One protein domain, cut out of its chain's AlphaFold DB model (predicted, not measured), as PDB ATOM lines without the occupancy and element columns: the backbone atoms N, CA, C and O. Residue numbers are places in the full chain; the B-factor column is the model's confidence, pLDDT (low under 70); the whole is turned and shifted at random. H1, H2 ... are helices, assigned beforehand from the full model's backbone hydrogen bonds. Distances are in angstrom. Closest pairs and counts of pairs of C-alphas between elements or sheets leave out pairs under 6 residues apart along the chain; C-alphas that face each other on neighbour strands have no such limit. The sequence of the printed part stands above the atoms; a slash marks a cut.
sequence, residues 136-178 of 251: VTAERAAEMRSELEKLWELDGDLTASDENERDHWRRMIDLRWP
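What this domain is: This is residues 136 to 178 of the 251 residues of an uncharacterized protein of Microlunatus parietis (UniProt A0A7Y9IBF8). Two long helices, H1 and H2, make a helical hairpin: they run side by side in opposite ways, close together near the first and last printed residues and farther apart toward the loop that joins them. Residues 153 to 165, which are the loop and the parts of the helices next to it, with 160 to 165 belonging to H2, stand free at the end where the loop joins the two helices. The printed part has 43 residues with two named helices, H1 then H2, and no named strand, and its class is all helix. It is flat, spanning 32 by 18 by 8 A, and only just compact, close to loose, with a radius of gyration of the C-alphas of 10.9 A.

Where its parts are: H1 holds residues 138 to 154 and measures 25.1 A from its first to its last C-alpha. It begins with C-alpha 138 at (110.999, 115.943, 69.999) and ends with C-alpha 154 at (119.067, 93.352, 77.455). H2 holds residues 160 to 174 and measures 21.2 A, ending with C-alpha 174 at (115.720, 115.099, 77.785).

How they stand to each other: H1 and H2 form a helical hairpin with a tight link of 5 residues. They run opposite ways at a shallow tilt of 20 degrees, with their centres 12.5 A apart. They touch, H1 with residues 141 to 145 alone and H2 with residues 170 to 174 alone. Their closest C-alphas, those of Ala 141 and Ile 173, are 5.7 A apart. In H2 every O i to N i+4 pair is within hydrogen-bond range; in H1 12 of 13 are.

The domain as a whole: The two C-alphas farthest apart, those of Thr 137 and Asp 157, are 32.1 A apart. The first and last printed C-alphas, those of Val 136 and Pro 178, are 7.3 A apart. The printed part has no cut. Its mean pLDDT is 87.6, and residues 156 to 161 are under 70.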
ATOM      1  N   VAL A 136     117.967 117.483  68.181       96.56
ATOM      2  CA  VAL A 136     117.043 116.597  67.466       96.56
ATOM      3  C   VAL A 136     115.586 117.027  67.685       96.56
ATOM      4  O   VAL A 136     115.247 117.775  68.609       96.56
ATOM      5  N   THR A 137     114.683 116.549  66.829       97.25
ATOM      6  CA  THR A 137     113.245 116.783  67.011       97.25
ATOM      7  C   THR A 137     112.731 116.087  68.275       97.25
ATOM      8  O   THR A 137     113.312 115.112  68.753       97.25
ATOM      9  N   ALA A 138     111.614 116.570  68.826       96.62
ATOM     10  CA  ALA A 138     110.999 115.943  69.999       96.62
ATOM     11  C   ALA A 138     110.556 114.494  69.722       96.62
ATOM     12  O   ALA A 138     110.709 113.631  70.582       96.62
ATOM     13  N   GLU A 139     110.063 114.226  68.510       97.00
ATOM     14  CA  GLU A 139     109.706 112.878  68.052       97.00
ATOM     15  C   GLU A 139     110.932 111.962  68.043       97.00
ATOM     16  O   GLU A 139     110.904 110.898  68.662       97.00
ATOM     17  N   ARG A 140     112.053 112.414  67.458       97.00
ATOM     18  CA  ARG A 140     113.288 111.625  67.442       97.00
ATOM     19  C   ARG A 140     113.839 111.391  68.849       97.00
ATOM     20  O   ARG A 140     114.288 110.290  69.141       97.00
ATOM     21  N   ALA A 141     113.772 112.381  69.737       96.50
ATOM     22  CA  ALA A 141     114.180 112.209  71.133       96.50
ATOM     23  C   ALA A 141     113.330 111.148  71.863       96.50
ATOM     24  O   ALA A 141     113.864 110.350  72.635       96.50
ATOM     25  N   ALA A 142     112.019 111.095  71.599       95.19
ATOM     26  CA  ALA A 142     111.136 110.075  72.165       95.19
ATOM     27  C   ALA A 142     111.454 108.666  71.631       95.19
ATOM     28  O   ALA A 142     111.487 107.712  72.412       95.19
ATOM     29  N   GLU A 143     111.742 108.537  70.333       96.19
ATOM     30  CA  GLU A 143     112.218 107.282  69.735       96.19
ATOM     31  C   GLU A 143     113.525 106.821  70.378       96.19
ATOM     32  O   GLU A 143     113.597 105.695  70.866       96.19
ATOM     33  N   MET A 144     114.521 107.712  70.461       94.38
ATOM     34  CA  MET A 144     115.819 107.427  71.081       94.38
ATOM     35  C   MET A 144     115.658 106.946  72.522       94.38
ATOM     36  O   MET A 144     116.310 105.984  72.919       94.38
ATOM     37  N   ARG A 145     114.755 107.561  73.300       93.69
ATOM     38  CA  ARG A 145     114.454 107.106  74.663       93.69
ATOM     39  C   ARG A 145     113.953 105.664  74.677       93.69
ATOM     40  O   ARG A 145     114.415 104.867  75.485       93.69
ATOM     41  N   SER A 146     113.006 105.327  73.801       92.25
ATOM     42  CA  SER A 146     112.455 103.971  73.743       92.25
ATOM     43  C   SER A 146     113.474 102.943  73.250       92.25
ATOM     44  O   SER A 146     113.480 101.828  73.764       92.25
ATOM     45  N   GLU A 147     114.292 103.285  72.253       91.06
ATOM     46  CA  GLU A 147     115.369 102.426  71.745       91.06
ATOM     47  C   GLU A 147     116.392 102.138  72.849       91.06
ATOM     48  O   GLU A 147     116.775 100.986  73.046       91.06
ATOM     49  N   LEU A 148     116.775 103.165  73.610       88.69
ATOM     50  CA  LEU A 148     117.779 103.065  74.660       88.69
ATOM     51  C   LEU A 148     117.326 102.204  75.844       88.69
ATOM     52  O   LEU A 148     118.068 101.321  76.263       88.69
ATOM     53  N   GLU A 149     116.105 102.399  76.350       85.88
ATOM     54  CA  GLU A 149     115.590 101.571  77.453       85.88
ATOM     55  C   GLU A 149     115.461 100.094  77.030       85.88
ATOM     56  O   GLU A 149     115.840  99.208  77.788       85.88
ATOM     57  N   LYS A 150     115.055  99.810  75.780       87.19
ATOM     58  CA  LYS A 150     115.039  98.434  75.244       87.19
ATOM     59  C   LYS A 150     116.433  97.812  75.162       87.19
ATOM     60  O   LYS A 150     116.578  96.622  75.410       87.19
ATOM     61  N   LEU A 151     117.447  98.588  74.775       84.12
ATOM     62  CA  LEU A 151     118.833  98.111  74.758       84.12
ATOM     63  C   LEU A 151     119.311  97.787  76.176       84.12
ATOM     64  O   LEU A 151     119.936  96.756  76.396       84.12
ATOM     65  N   TRP A 152     118.974  98.632  77.146       84.56
ATOM     66  CA  TRP A 152     119.373  98.453  78.539       84.56
ATOM     67  C   TRP A 152     118.645  97.333  79.275       84.56
ATOM     68  O   TRP A 152     119.223  96.784  80.208       84.56
ATOM     69  N   GLU A 153     117.428  96.975  78.862       82.56
ATOM     70  CA  GLU A 153     116.717  95.776  79.334       82.56
ATOM     71  C   GLU A 153     117.437  94.472  78.951       82.56
ATOM     72  O   GLU A 153     117.234  93.443  79.596       82.56
ATOM     73  N   LEU A 154     118.269  94.499  77.903       79.75
ATOM     74  CA  LEU A 154     119.067  93.352  77.455       79.75
ATOM     75  C   LEU A 154     120.422  93.253  78.172       79.75
ATOM     76  O   LEU A 154     121.036  92.185  78.160       79.75
ATOM     77  N   ASP A 155     120.881  94.346  78.781       72.44
ATOM     78  CA  ASP A 155     122.108  94.397  79.573       72.44
ATOM     79  C   ASP A 155     121.856  93.846  80.986       72.44
ATOM     80  O   ASP A 155     120.878  94.205  81.641       72.44
ATOM     81  N   GLY A 156     122.745  92.966  81.454       67.62
ATOM     82  CA  GLY A 156     122.679  92.337  82.779       67.62
ATOM     83  C   GLY A 156     123.112  93.251  83.937       67.62
ATOM     84  O   GLY A 156     122.826  94.445  83.949       67.62
ATOM     85  N   ASP A 157     123.795  92.675  84.936       63.53
ATOM     86  CA  ASP A 157     124.247  93.404  86.134       63.53
ATOM     87  C   ASP A 157     125.128  94.615  85.786       63.53
ATOM     88  O   ASP A 157     126.150  94.490  85.106       63.53
ATOM     89  N   LEU A 158     124.741  95.779  86.310       64.25
ATOM     90  CA  LEU A 158     125.366  97.070  86.031       64.25
ATOM     91  C   LEU A 158     126.442  97.408  87.051       64.25
ATOM     92  O   LEU A 158     126.295  97.195  88.256       64.25
ATOM     93  N   THR A 159     127.517  98.020  86.575       69.44
ATOM     94  CA  THR A 159     128.475  98.718  87.423       69.44
ATOM     95  C   THR A 159     127.999 100.145  87.711       69.44
ATOM     96  O   THR A 159     127.214 100.730  86.968       69.44
ATOM     97  N   ALA A 160     128.549 100.772  88.754       64.25
ATOM     98  CA  ALA A 160     128.302 102.191  89.036       64.25
ATOM     99  C   ALA A 160     128.740 103.129  87.885       64.25
ATOM    100  O   ALA A 160     128.267 104.262  87.788       64.25
ATOM    101  N   SER A 161     129.660 102.682  87.019       65.81
ATOM    102  CA  SER A 161     130.030 103.422  85.808       65.81
ATOM    103  C   SER A 161     128.911 103.396  84.779       65.81
ATOM    104  O   SER A 161     128.621 104.433  84.183       65.81
ATOM    105  N   ASP A 162     128.260 102.244  84.634       79.38
ATOM    106  CA  ASP A 162     127.150 102.068  83.707       79.38
ATOM    107  C   ASP A 162     125.966 102.930  84.148       79.38
ATOM    108  O   ASP A 162     125.392 103.639  83.335       79.38
ATOM    109  N   GLU A 163     125.652 102.987  85.445       84.00
ATOM    110  CA  GLU A 163     124.582 103.860  85.956       84.00
ATOM    111  C   GLU A 163     124.840 105.354  85.689       84.00
ATOM    112  O   GLU A 163     123.951 106.054  85.205       84.00
ATOM    113  N   ASN A 164     126.061 105.849  85.937       85.00
ATOM    114  CA  ASN A 164     126.413 107.250  85.667       85.00
ATOM    115  C   ASN A 164     126.303 107.589  84.169       85.00
ATOM    116  O   ASN A 164     125.824 108.664  83.797       85.00
ATOM    117  N   GLU A 165     126.725 106.672  83.298       87.50
ATOM    118  CA  GLU A 165     126.556 106.830  81.857       87.50
ATOM    119  C   GLU A 165     125.075 106.818  81.459       87.50
ATOM    120  O   GLU A 165     124.630 107.725  80.757       87.50
ATOM    121  N   ARG A 166     124.276 105.877  81.972       89.19
ATOM    122  CA  ARG A 166     122.830 105.814  81.707       89.19
ATOM    123  C   ARG A 166     122.117 107.099  82.117       89.19
ATOM    124  O   ARG A 166     121.326 107.647  81.345       89.19
ATOM    125  N   ASP A 167     122.432 107.628  83.294       90.19
ATOM    126  CA  ASP A 167     121.872 108.890  83.770       90.19
ATOM    127  C   ASP A 167     122.282 110.073  82.889       90.19
ATOM    128  O   ASP A 167     121.465 110.957  82.623       90.19
ATOM    129  N   HIS A 168     123.527 110.101  82.403       92.69
ATOM    130  CA  HIS A 168     123.959 111.099  81.427       92.69
ATOM    131  C   HIS A 168     123.166 111.006  80.123       92.69
ATOM    132  O   HIS A 168     122.622 112.014  79.673       92.69
ATOM    133  N   TRP A 169     123.032 109.813  79.545       93.25
ATOM    134  CA  TRP A 169     122.300 109.628  78.293       93.25
ATOM    135  C   TRP A 169     120.831 110.038  78.424       93.25
ATOM    136  O   TRP A 169     120.311 110.733  77.551       93.25
ATOM    137  N   ARG A 170     120.174 109.695  79.541       93.06
ATOM    138  CA  ARG A 170     118.811 110.163  79.844       93.06
ATOM    139  C   ARG A 170     118.736 111.688  79.858       93.06
ATOM    140  O   ARG A 170     117.904 112.253  79.154       93.06
ATOM    141  N   ARG A 171     119.648 112.367  80.568       94.88
ATOM    142  CA  ARG A 171     119.714 113.841  80.567       94.88
ATOM    143  C   ARG A 171     119.929 114.411  79.164       94.88
ATOM    144  O   ARG A 171     119.291 115.399  78.815       94.88
ATOM    145  N   MET A 172     120.797 113.808  78.352       96.56
ATOM    146  CA  MET A 172     121.036 114.279  76.984       96.56
ATOM    147  C   MET A 172     119.790 114.130  76.115       96.56
ATOM    148  O   MET A 172     119.440 115.066  75.402       96.56
ATOM    149  N   ILE A 173     119.069 113.011  76.209       96.25
ATOM    150  CA  ILE A 173     117.804 112.807  75.489       96.25
ATOM    151  C   ILE A 173     116.749 113.827  75.933       96.25
ATOM    152  O   ILE A 173     116.070 114.405  75.085       96.25
ATOM    153  N   ASP A 174     116.647 114.102  77.233       95.50
ATOM    154  CA  ASP A 174     115.720 115.099  77.785       95.50
ATOM    155  C   ASP A 174     115.997 116.507  77.241       95.50
ATOM    156  O   ASP A 174     115.074 117.287  77.008       95.50
ATOM    157  N   LEU A 175     117.266 116.806  76.961       96.25
ATOM    158  CA  LEU A 175     117.717 118.045  76.323       96.25
ATOM    159  C   LEU A 175     117.617 118.027  74.788       96.25
ATOM    160  O   LEU A 175     118.071 118.970  74.143       96.25
ATOM    161  N   ARG A 176     116.998 116.999  74.195       97.12
ATOM    162  CA  ARG A 176     116.932 116.761  72.741       97.12
ATOM    163  C   ARG A 176     118.307 116.575  72.098       97.12
ATOM    164  O   ARG A 176     118.574 117.100  71.020       97.12
ATOM    165  N   TRP A 177     119.139 115.784  72.765       96.50
ATOM    166  CA  TRP A 177     120.430 115.277  72.304       96.50
ATOM    167  C   TRP A 177     121.333 116.349  71.668       96.50
ATOM    168  O   TRP A 177     121.643 116.264  70.479       96.50
ATOM    169  N   PRO A 178     121.736 117.375  72.439       96.81
ATOM    170  CA  PRO A 178     122.542 118.477  71.924       96.81
ATOM    171  C   PRO A 178     123.872 118.006  71.322       96.81
ATOM    172  O   PRO A 178     124.592 117.216  71.935       96.81
TER     173      PRO A 178